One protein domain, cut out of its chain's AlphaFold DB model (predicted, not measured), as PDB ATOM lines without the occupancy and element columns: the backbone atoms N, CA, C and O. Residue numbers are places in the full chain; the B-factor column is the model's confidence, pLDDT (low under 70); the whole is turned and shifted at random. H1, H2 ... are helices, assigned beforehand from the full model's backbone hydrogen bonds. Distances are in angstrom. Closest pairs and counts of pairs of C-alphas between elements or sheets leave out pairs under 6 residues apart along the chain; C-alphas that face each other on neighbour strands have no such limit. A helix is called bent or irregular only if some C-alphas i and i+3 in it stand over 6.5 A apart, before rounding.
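This is residues 352 to 423 of the 423 residues of the protein "DEAD/DEAH box helicase family protein" of Okeania sp. SIO3B3 (UniProt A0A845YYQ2). Three helices are set out in an open arrangement, with the long helix H1 along one side, the short helix H3 on the far side, and H2 between them, linked by two long stretches with no named element. From the far end of H1, residues 372 to 383 fold back to the beginning of H2, and after H2 residues 397 to 411 cross over to H3, with residues 406 to 411 sticking out free of the rest. The printed part has 72 residues with three named helices, in the order H1, H2, H3, and no named strand; the class is all helix. The whole is only just compact, close to loose, with a radius of gyration of the C-alphas of 13.2 A, and the C-alphas span 33 by 30 by 17 A along their three main axes.

H1, residues 352 to 371, is the longest helix. It only just touches H2, residues 384 to 396, with 3 pairs of C-alphas within 8 A. The closest C-alphas of the two are those of Arg 355 and Trp 393, 7.2 A apart. H1 touches H2 with residues 355 to 358 alone, and H2 touches H1 with residues 390 to 393 alone. The lines of H1 and H2 stand at a steep tilt of 57 degrees, and the two run the same way, with their centres 14.2 A apart. H3, residues 412 to 420, touches no helix: it is apart from H1 and apart from H2. In H2 every O i to N i+4 pair is within hydrogen-bond range, in H1 15 of 16 are, and in H3 2 of 5, beside 3 of 6 O i to N i+3 pairs.

H1 has 20 residues, from C-alpha 352 at (13.054, 20.050, 8.306) to C-alpha 371 at (-7.058, 20.896, -14.164), and is 30.2 A long from first to last C-alpha. H2 has 13 residues, begins with C-alpha 384 at (14.424, 3.107, 1.842) and is 18.8 A long. H3 has 9 residues, ends with C-alpha 420 at (0.518, 0.947, -16.075) and is 11.9 A long. No helix is bent or irregular.

The two C-alphas farthest apart are those of Asn 371 and Asp 407, at 35.7 A; the first and last printed C-alphas, Gly 352 and Leu 423, are 33.5 A apart. The printed part has no cut, and Leu 423 is the chain's last residue. Both links are long, with 12 residues between H1 and H2 and 15 between H2 and H3. The mean pLDDT of the printed part is 77.3; residues 406 to 423 are under 70, and H3 has a mean of 35.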
ATOM      1  N   GLY A 352      14.459  19.701   8.543       80.81
ATOM      2  CA  GLY A 352      13.054  20.050   8.306       80.81
ATOM      3  C   GLY A 352      12.764  20.563   6.887       80.81
ATOM      4  O   GLY A 352      11.616  20.482   6.442       80.81
ATOM      5  N   TYR A 353      13.793  21.000   6.150       83.12
ATOM      6  CA  TYR A 353      13.684  21.421   4.754       83.12
ATOM      7  C   TYR A 353      13.073  20.334   3.860       83.12
ATOM      8  O   TYR A 353      12.196  20.628   3.053       83.12
ATOM      9  N   ALA A 354      13.432  19.057   4.045       86.69
ATOM     10  CA  ALA A 354      12.858  17.969   3.245       86.69
ATOM     11  C   ALA A 354      11.334  17.859   3.403       86.69
ATOM     12  O   ALA A 354      10.617  17.623   2.428       86.69
ATOM     13  N   ARG A 355      10.825  18.060   4.626       89.44
ATOM     14  CA  ARG A 355       9.383  18.049   4.899       89.44
ATOM     15  C   ARG A 355       8.694  19.264   4.279       89.44
ATOM     16  O   ARG A 355       7.604  19.120   3.721       89.44
ATOM     17  N   GLN A 356       9.318  20.440   4.358       88.44
ATOM     18  CA  GLN A 356       8.806  21.667   3.739       88.44
ATOM     19  C   GLN A 356       8.740  21.536   2.214       88.44
ATOM     20  O   GLN A 356       7.673  21.740   1.637       88.44
ATOM     21  N   LEU A 357       9.828  21.083   1.586       88.25
ATOM     22  CA  LEU A 357       9.906  20.828   0.150       88.25
ATOM     23  C   LEU A 357       8.831  19.829  -0.296       88.25
ATOM     24  O   LEU A 357       8.085  20.090  -1.236       88.25
ATOM     25  N   LEU A 358       8.682  18.709   0.419       91.62
ATOM     26  CA  LEU A 358       7.651  17.716   0.113       91.62
ATOM     27  C   LEU A 358       6.234  18.297   0.226       91.62
ATOM     28  O   LEU A 358       5.373  17.984  -0.599       91.62
ATOM     29  N   THR A 359       5.992  19.154   1.221       92.88
ATOM     30  CA  THR A 359       4.705  19.842   1.407       92.88
ATOM     31  C   THR A 359       4.423  20.792   0.244       92.88
ATOM     32  O   THR A 359       3.339  20.734  -0.338       92.88
ATOM     33  N   GLN A 360       5.407  21.601  -0.153       91.19
ATOM     34  CA  GLN A 360       5.296  22.523  -1.283       91.19
ATOM     35  C   GLN A 360       5.026  21.775  -2.594       91.19
ATOM     36  O   GLN A 360       4.032  22.053  -3.263       91.19
ATOM     37  N   CYS A 361       5.824  20.751  -2.917       91.88
ATOM     38  CA  CYS A 361       5.613  19.926  -4.109       91.88
ATOM     39  C   CYS A 361       4.233  19.249  -4.109       91.88
ATOM     40  O   CYS A 361       3.588  19.145  -5.152       91.88
ATOM     41  N   THR A 362       3.753  18.811  -2.941       93.94
ATOM     42  CA  THR A 362       2.424  18.197  -2.805       93.94
ATOM     43  C   THR A 362       1.306  19.200  -3.083       93.94
ATOM     44  O   THR A 362       0.335  18.849  -3.754       93.94
ATOM     45  N   ASN A 363       1.428  20.439  -2.603       93.12
ATOM     46  CA  ASN A 363       0.451  21.496  -2.868       93.12
ATOM     47  C   ASN A 363       0.440  21.891  -4.350       93.12
ATOM     48  O   ASN A 363      -0.636  21.951  -4.950       93.12
ATOM     49  N   ASN A 364       1.616  22.041  -4.966       91.19
ATOM     50  CA  ASN A 364       1.736  22.340  -6.396       91.19
ATOM     51  C   ASN A 364       1.111  21.219  -7.242       91.19
ATOM     52  O   ASN A 364       0.326  21.480  -8.154       91.19
ATOM     53  N   TRP A 365       1.357  19.953  -6.886       93.38
ATOM     54  CA  TRP A 365       0.710  18.817  -7.542       93.38
ATOM     55  C   TRP A 365      -0.815  18.796  -7.346       93.38
ATOM     56  O   TRP A 365      -1.534  18.497  -8.301       93.38
ATOM     57  N   LYS A 366      -1.328  19.107  -6.144       93.50
ATOM     58  CA  LYS A 366      -2.778  19.196  -5.882       93.50
ATOM     59  C   LYS A 366      -3.434  20.238  -6.792       93.50
ATOM     60  O   LYS A 366      -4.403  19.890  -7.459       93.50
ATOM     61  N   SER A 367      -2.855  21.436  -6.891       92.62
ATOM     62  CA  SER A 367      -3.346  22.490  -7.789       92.62
ATOM     63  C   SER A 367      -3.280  22.066  -9.261       92.62
ATOM     64  O   SER A 367      -4.272  22.147  -9.982       92.62
ATOM     65  N   TYR A 368      -2.163  21.481  -9.712       90.62
ATOM     66  CA  TYR A 368      -2.051  20.967 -11.083       90.62
ATOM     67  C   TYR A 368      -3.118  19.907 -11.405       90.62
ATOM     68  O   TYR A 368      -3.635  19.841 -12.524       90.62
ATOM     69  N   LYS A 369      -3.468  19.075 -10.418       92.88
ATOM     70  CA  LYS A 369      -4.453  17.999 -10.545       92.88
ATOM     71  C   LYS A 369      -5.898  18.498 -10.659       92.88
ATOM     72  O   LYS A 369      -6.709  17.757 -11.212       92.88
ATOM     73  N   GLU A 370      -6.216  19.713 -10.211       92.94
ATOM     74  CA  GLU A 370      -7.546  20.324 -10.398       92.94
ATOM     75  C   GLU A 370      -7.897  20.423 -11.887       92.94
ATOM     76  O   GLU A 370      -8.983  20.026 -12.298       92.94
ATOM     77  N   ASN A 371      -6.921  20.825 -12.706       92.19
ATOM     78  CA  ASN A 371      -7.058  20.896 -14.164       92.19
ATOM     79  C   ASN A 371      -6.622  19.601 -14.876       92.19
ATOM     80  O   ASN A 371      -6.931  19.395 -16.047       92.19
ATOM     81  N   ASN A 372      -5.916  18.703 -14.180       90.44
ATOM     82  CA  ASN A 372      -5.377  17.458 -14.731       90.44
ATOM     83  C   ASN A 372      -5.690  16.271 -13.812       90.44
ATOM     84  O   ASN A 372      -4.802  15.711 -13.168       90.44
ATOM     85  N   SER A 373      -6.950  15.834 -13.769       90.50
ATOM     86  CA  SER A 373      -7.436  14.819 -12.812       90.50
ATOM     87  C   SER A 373      -6.655  13.490 -12.821       90.50
ATOM     88  O   SER A 373      -6.552  12.807 -11.793       90.50
ATOM     89  N   ARG A 374      -6.055  13.126 -13.966       89.56
ATOM     90  CA  ARG A 374      -5.210  11.929 -14.137       89.56
ATOM     91  C   ARG A 374      -3.779  12.086 -13.605       89.56
ATOM     92  O   ARG A 374      -3.096  11.069 -13.480       89.56
ATOM     93  N   ALA A 375      -3.331  13.299 -13.274       90.50
ATOM     94  CA  ALA A 375      -1.966  13.574 -12.835       90.50
ATOM     95  C   ALA A 375      -1.572  12.738 -11.607       90.50
ATOM     96  O   ALA A 375      -2.345  12.546 -10.660       90.50
ATOM     97  N   LYS A 376      -0.331  12.252 -11.616       91.94
ATOM     98  CA  LYS A 376       0.286  11.465 -10.543       91.94
ATOM     99  C   LYS A 376       1.565  12.156 -10.079       91.94
ATOM    100  O   LYS A 376       2.167  12.898 -10.845       91.94
ATOM    101  N   MET A 377       1.974  11.867  -8.849       92.50
ATOM    102  CA  MET A 377       3.207  12.377  -8.255       92.50
ATOM    103  C   MET A 377       4.168  11.217  -7.997       92.50
ATOM    104  O   MET A 377       3.760  10.180  -7.467       92.50
ATOM    105  N   LEU A 378       5.432  11.398  -8.375       94.06
ATOM    106  CA  LEU A 378       6.536  10.501  -8.047       94.06
ATOM    107  C   LEU A 378       7.509  11.258  -7.146       94.06
ATOM    108  O   LEU A 378       7.972  12.332  -7.514       94.06
ATOM    109  N   VAL A 379       7.827  10.679  -5.991       92.31
ATOM    110  CA  VAL A 379       8.807  11.233  -5.053       92.31
ATOM    111  C   VAL A 379      10.025  10.318  -5.045       92.31
ATOM    112  O   VAL A 379       9.900   9.121  -4.777       92.31
ATOM    113  N   LEU A 380      11.196  10.872  -5.357       90.06
ATOM    114  CA  LEU A 380      12.463  10.149  -5.324       90.06
ATOM    115  C   LEU A 380      13.116  10.347  -3.956       90.06
ATOM    116  O   LEU A 380      13.484  11.458  -3.589       90.06
ATOM    117  N   ALA A 381      13.243   9.261  -3.197       88.94
ATOM    118  CA  ALA A 381      13.924   9.265  -1.908       88.94
ATOM    119  C   ALA A 381      15.337   8.668  -2.052       88.94
ATOM    120  O   ALA A 381      15.499   7.671  -2.759       88.94
ATOM    121  N   PRO A 382      16.350   9.214  -1.354       83.88
ATOM    122  CA  PRO A 382      17.734   8.738  -1.446       83.88
ATOM    123  C   PRO A 382      17.948   7.364  -0.798       83.88
ATOM    124  O   PRO A 382      18.958   6.710  -1.042       83.88
ATOM    125  N   SER A 383      17.019   6.915   0.051       85.38
ATOM    126  CA  SER A 383      17.104   5.632   0.744       85.38
ATOM    127  C   SER A 383      15.721   5.069   1.078       85.38
ATOM    128  O   SER A 383      14.718   5.787   1.082       85.38
ATOM    129  N   ILE A 384      15.663   3.775   1.413       87.88
ATOM    130  CA  ILE A 384      14.424   3.107   1.842       87.88
ATOM    131  C   ILE A 384      13.922   3.671   3.181       87.88
ATOM    132  O   ILE A 384      12.712   3.774   3.382       87.88
ATOM    133  N   SER A 385      14.821   4.040   4.102       88.88
ATOM    134  CA  SER A 385      14.437   4.651   5.382       88.88
ATOM    135  C   SER A 385      13.795   6.019   5.162       88.88
ATOM    136  O   SER A 385      12.687   6.240   5.645       88.88
ATOM    137  N   THR A 386      14.412   6.873   4.340       88.94
ATOM    138  CA  THR A 386      13.850   8.178   3.959       88.94
ATOM    139  C   THR A 386      12.520   8.024   3.214       88.94
ATOM    140  O   THR A 386      11.572   8.753   3.476       88.94
ATOM    141  N   ALA A 387      12.383   7.018   2.339       91.88
ATOM    142  CA  ALA A 387      11.120   6.750   1.645       91.88
ATOM    143  C   ALA A 387       9.969   6.419   2.615       91.88
ATOM    144  O   ALA A 387       8.834   6.845   2.401       91.88
ATOM    145  N   LYS A 388      10.250   5.664   3.687       92.38
ATOM    146  CA  LYS A 388       9.263   5.354   4.739       92.38
ATOM    147  C   LYS A 388       8.874   6.591   5.540       92.38
ATOM    148  O   LYS A 388       7.717   6.708   5.928       92.38
ATOM    149  N   GLU A 389       9.820   7.484   5.792       92.62
ATOM    150  CA  GLU A 389       9.564   8.760   6.459       92.62
ATOM    151  C   GLU A 389       8.690   9.675   5.595       92.62
ATOM    152  O   GLU A 389       7.630  10.105   6.044       92.62
ATOM    153  N   TYR A 390       9.043   9.854   4.319       93.81
ATOM    154  CA  TYR A 390       8.242  10.628   3.367       93.81
ATOM    155  C   TYR A 390       6.828  10.065   3.215       93.81
ATOM    156  O   TYR A 390       5.874  10.826   3.099       93.81
ATOM    157  N   LEU A 391       6.668   8.738   3.253       94.62
ATOM    158  CA  LEU A 391       5.351   8.106   3.206       94.62
ATOM    159  C   LEU A 391       4.473   8.507   4.401       94.62
ATOM    160  O   LEU A 391       3.289   8.758   4.201       94.62
ATOM    161  N   LYS A 392       5.038   8.591   5.613       93.94
ATOM    162  CA  LYS A 392       4.307   9.072   6.798       93.94
ATOM    163  C   LYS A 392       3.912  10.537   6.637       93.94
ATOM    164  O   LYS A 392       2.758  10.878   6.842       93.94
ATOM    165  N   TRP A 393       4.841  11.385   6.191       94.69
ATOM    166  CA  TRP A 393       4.550  12.803   5.963       94.69
ATOM    167  C   TRP A 393       3.489  13.025   4.880       94.69
ATOM    168  O   TRP A 393       2.668  13.926   5.001       94.69
ATOM    169  N   LEU A 394       3.476  12.206   3.826       95.19
ATOM    170  CA  LEU A 394       2.422  12.249   2.811       95.19
ATOM    171  C   LEU A 394       1.064  11.816   3.372       95.19
ATOM    172  O   LEU A 394       0.055  12.403   2.987       95.19
ATOM    173  N   ASP A 395       1.032  10.839   4.282       94.69
ATOM    174  CA  ASP A 395      -0.197  10.415   4.963       94.69
ATOM    175  C   ASP A 395      -0.762  11.539   5.847       94.69
ATOM    176  O   ASP A 395      -1.952  11.838   5.746       94.69
ATOM    177  N   ASP A 396       0.099  12.261   6.581       93.62
ATOM    178  CA  ASP A 396      -0.276  13.475   7.332       93.62
ATOM    179  C   ASP A 396      -0.910  14.547   6.416       93.62
ATOM    180  O   ASP A 396      -1.803  15.287   6.826       93.62
ATOM    181  N   LEU A 397      -0.479  14.621   5.149       92.44
ATOM    182  CA  LEU A 397      -1.017  15.528   4.122       92.44
ATOM    183  C   LEU A 397      -2.263  14.975   3.394       92.44
ATOM    184  O   LEU A 397      -2.743  15.586   2.424       92.44
ATOM    185  N   GLY A 398      -2.773  13.818   3.831       92.75
ATOM    186  CA  GLY A 398      -3.928  13.117   3.265       92.75
ATOM    187  C   GLY A 398      -3.646  12.390   1.945       92.75
ATOM    188  O   GLY A 398      -4.578  12.034   1.217       92.75
ATOM    189  N   ILE A 399      -2.375  12.186   1.588       93.50
ATOM    190  CA  ILE A 399      -1.955  11.572   0.327       93.50
ATOM    191  C   ILE A 399      -1.588  10.106   0.532       93.50
ATOM    192  O   ILE A 399      -0.536   9.753   1.057       93.50
ATOM    193  N   LYS A 400      -2.426   9.219  -0.012       91.12
ATOM    194  CA  LYS A 400      -2.130   7.784  -0.060       91.12
ATOM    195  C   LYS A 400      -1.094   7.487  -1.142       91.12
ATOM    196  O   LYS A 400      -1.425   7.463  -2.329       91.12
ATOM    197  N   ALA A 401       0.137   7.216  -0.726       92.94
ATOM    198  CA  ALA A 401       1.236   6.821  -1.602       92.94
ATOM    199  C   ALA A 401       1.667   5.362  -1.369       92.94
ATOM    200  O   ALA A 401       1.221   4.686  -0.442       92.94
ATOM    201  N   VAL A 402       2.523   4.848  -2.253       93.00
ATOM    202  CA  VAL A 402       3.140   3.521  -2.128       93.00
ATOM    203  C   VAL A 402       4.633   3.630  -2.397       93.00
ATOM    204  O   VAL A 402       5.059   4.422  -3.232       93.00
ATOM    205  N   ILE A 403       5.422   2.805  -1.714       91.44
ATOM    206  CA  ILE A 403       6.867   2.712  -1.934       91.44
ATOM    207  C   ILE A 403       7.148   1.610  -2.961       91.44
ATOM    208  O   ILE A 403       6.585   0.513  -2.882       91.44
ATOM    209  N   ALA A 404       8.043   1.896  -3.907       85.75
ATOM    210  CA  ALA A 404       8.585   0.932  -4.856       85.75
ATOM    211  C   ALA A 404      10.109   0.840  -4.669       85.75
ATOM    212  O   ALA A 404      10.811   1.827  -4.867       85.75
ATOM    213  N   THR A 405      10.613  -0.335  -4.285       79.75
ATOM    214  CA  THR A 405      12.053  -0.627  -4.135       79.75
ATOM    215  C   THR A 405      12.458  -1.814  -5.009       79.75
ATOM    216  O   THR A 405      11.610  -2.603  -5.435       79.75
ATOM    217  N   SER A 406      13.759  -1.946  -5.282       59.94
ATOM    218  CA  SER A 406      14.336  -3.039  -6.080       59.94
ATOM    219  C   SER A 406      14.129  -4.429  -5.468       59.94
ATOM    220  O   SER A 406      13.977  -5.397  -6.212       59.94
ATOM    221  N   ASP A 407      14.063  -4.529  -4.138       49.75
ATOM    222  CA  ASP A 407      14.055  -5.814  -3.419       49.75
ATOM    223  C   ASP A 407      12.664  -6.468  -3.343       49.75
ATOM    224  O   ASP A 407      12.536  -7.655  -3.046       49.75
ATOM    225  N   ASP A 408      11.595  -5.738  -3.677       47.38
ATOM    226  CA  ASP A 408      10.206  -6.198  -3.531       47.38
ATOM    227  C   ASP A 408       9.691  -6.915  -4.808       47.38
ATOM    228  O   ASP A 408       8.545  -6.748  -5.240       47.38
ATOM    229  N   SER A 409      10.554  -7.714  -5.451       41.88
ATOM    230  CA  SER A 409      10.369  -8.292  -6.800       41.88
ATOM    231  C   SER A 409       9.145  -9.211  -6.965       41.88
ATOM    232  O   SER A 409       8.634  -9.359  -8.076       41.88
ATOM    233  N   LYS A 410       8.594  -9.769  -5.876       37.31
ATOM    234  CA  LYS A 410       7.353 -10.574  -5.910       37.31
ATOM    235  C   LYS A 410       6.065  -9.767  -5.680       37.31
ATOM    236  O   LYS A 410       5.004 -10.204  -6.117       37.31
ATOM    237  N   LYS A 411       6.122  -8.592  -5.034       38.72
ATOM    238  CA  LYS A 411       4.952  -7.708  -4.803       38.72
ATOM    239  C   LYS A 411       4.868  -6.548  -5.807       38.72
ATOM    240  O   LYS A 411       3.786  -5.995  -6.010       38.72
ATOM    241  N   SER A 412       5.974  -6.200  -6.464       37.97
ATOM    242  CA  SER A 412       6.068  -5.116  -7.451       37.97
ATOM    243  C   SER A 412       5.317  -5.403  -8.758       37.97
ATOM    244  O   SER A 412       4.738  -4.489  -9.344       37.97
ATOM    245  N   SER A 413       5.218  -6.666  -9.176       34.50
ATOM    246  CA  SER A 413       4.534  -7.082 -10.412       34.50
ATOM    247  C   SER A 413       3.020  -6.816 -10.402       34.50
ATOM    248  O   SER A 413       2.448  -6.477 -11.439       34.50
ATOM    249  N   ASN A 414       2.366  -6.866  -9.235       33.94
ATOM    250  CA  ASN A 414       0.960  -6.462  -9.083       33.94
ATOM    251  C   ASN A 414       0.779  -4.957  -8.806       33.94
ATOM    252  O   ASN A 414      -0.283  -4.409  -9.107       33.94
ATOM    253  N   ARG A 415       1.792  -4.270  -8.259       41.19
ATOM    254  CA  ARG A 415       1.732  -2.825  -7.961       41.19
ATOM    255  C   ARG A 415       2.002  -1.962  -9.197       41.19
ATOM    256  O   ARG A 415       1.272  -1.000  -9.420       41.19
ATOM    257  N   ASN A 416       2.937  -2.365 -10.059       36.97
ATOM    258  CA  ASN A 416       3.207  -1.687 -11.333       36.97
ATOM    259  C   ASN A 416       2.033  -1.785 -12.317       36.97
ATOM    260  O   ASN A 416       1.817  -0.853 -13.081       36.97
ATOM    261  N   LYS A 417       1.193  -2.828 -12.236       33.34
ATOM    262  CA  LYS A 417      -0.054  -2.909 -13.020       33.34
ATOM    263  C   LYS A 417      -1.059  -1.796 -12.691       33.34
ATOM    264  O   LYS A 417      -1.801  -1.381 -13.574       33.34
ATOM    265  N   LYS A 418      -1.076  -1.268 -11.457       30.64
ATOM    266  CA  LYS A 418      -1.924  -0.113 -11.089       30.64
ATOM    267  C   LYS A 418      -1.389   1.225 -11.609       30.64
ATOM    268  O   LYS A 418      -2.165   2.166 -11.713       30.64
ATOM    269  N   ILE A 419      -0.098   1.306 -11.930       35.28
ATOM    270  CA  ILE A 419       0.535   2.491 -12.529       35.28
ATOM    271  C   ILE A 419       0.464   2.403 -14.064       35.28
ATOM    272  O   ILE A 419       0.185   3.397 -14.723       35.28
ATOM    273  N   GLN A 420       0.618   1.203 -14.632       26.75
ATOM    274  CA  GLN A 420       0.518   0.947 -16.075       26.75
ATOM    275  C   GLN A 420      -0.917   0.976 -16.620       26.75
ATOM    276  O   GLN A 420      -1.100   1.183 -17.809       26.75
ATOM    277  N   GLY A 421      -1.943   0.812 -15.780       24.17
ATOM    278  CA  GLY A 421      -3.343   0.930 -16.205       24.17
ATOM    279  C   GLY A 421      -3.840   2.369 -16.391       24.17
ATOM    280  O   GLY A 421      -5.046   2.577 -16.507       24.17
ATOM    281  N   THR A 422      -2.973   3.386 -16.306       27.31
ATOM    282  CA  THR A 422      -3.377   4.798 -16.449       27.31
ATOM    283  C   THR A 422      -2.264   5.699 -16.993       27.31
ATOM    284  O   THR A 422      -2.239   6.889 -16.674       27.31
ATOM    285  N   LEU A 423      -1.375   5.162 -17.831       24.67
ATOM    286  CA  LEU A 423      -0.661   5.966 -18.824       24.67
ATOM    287  C   LEU A 423      -1.358   5.750 -20.161       24.67
ATOM    288  O   LEU A 423      -1.332   4.593 -20.628       24.67
TER     289      LEU A 423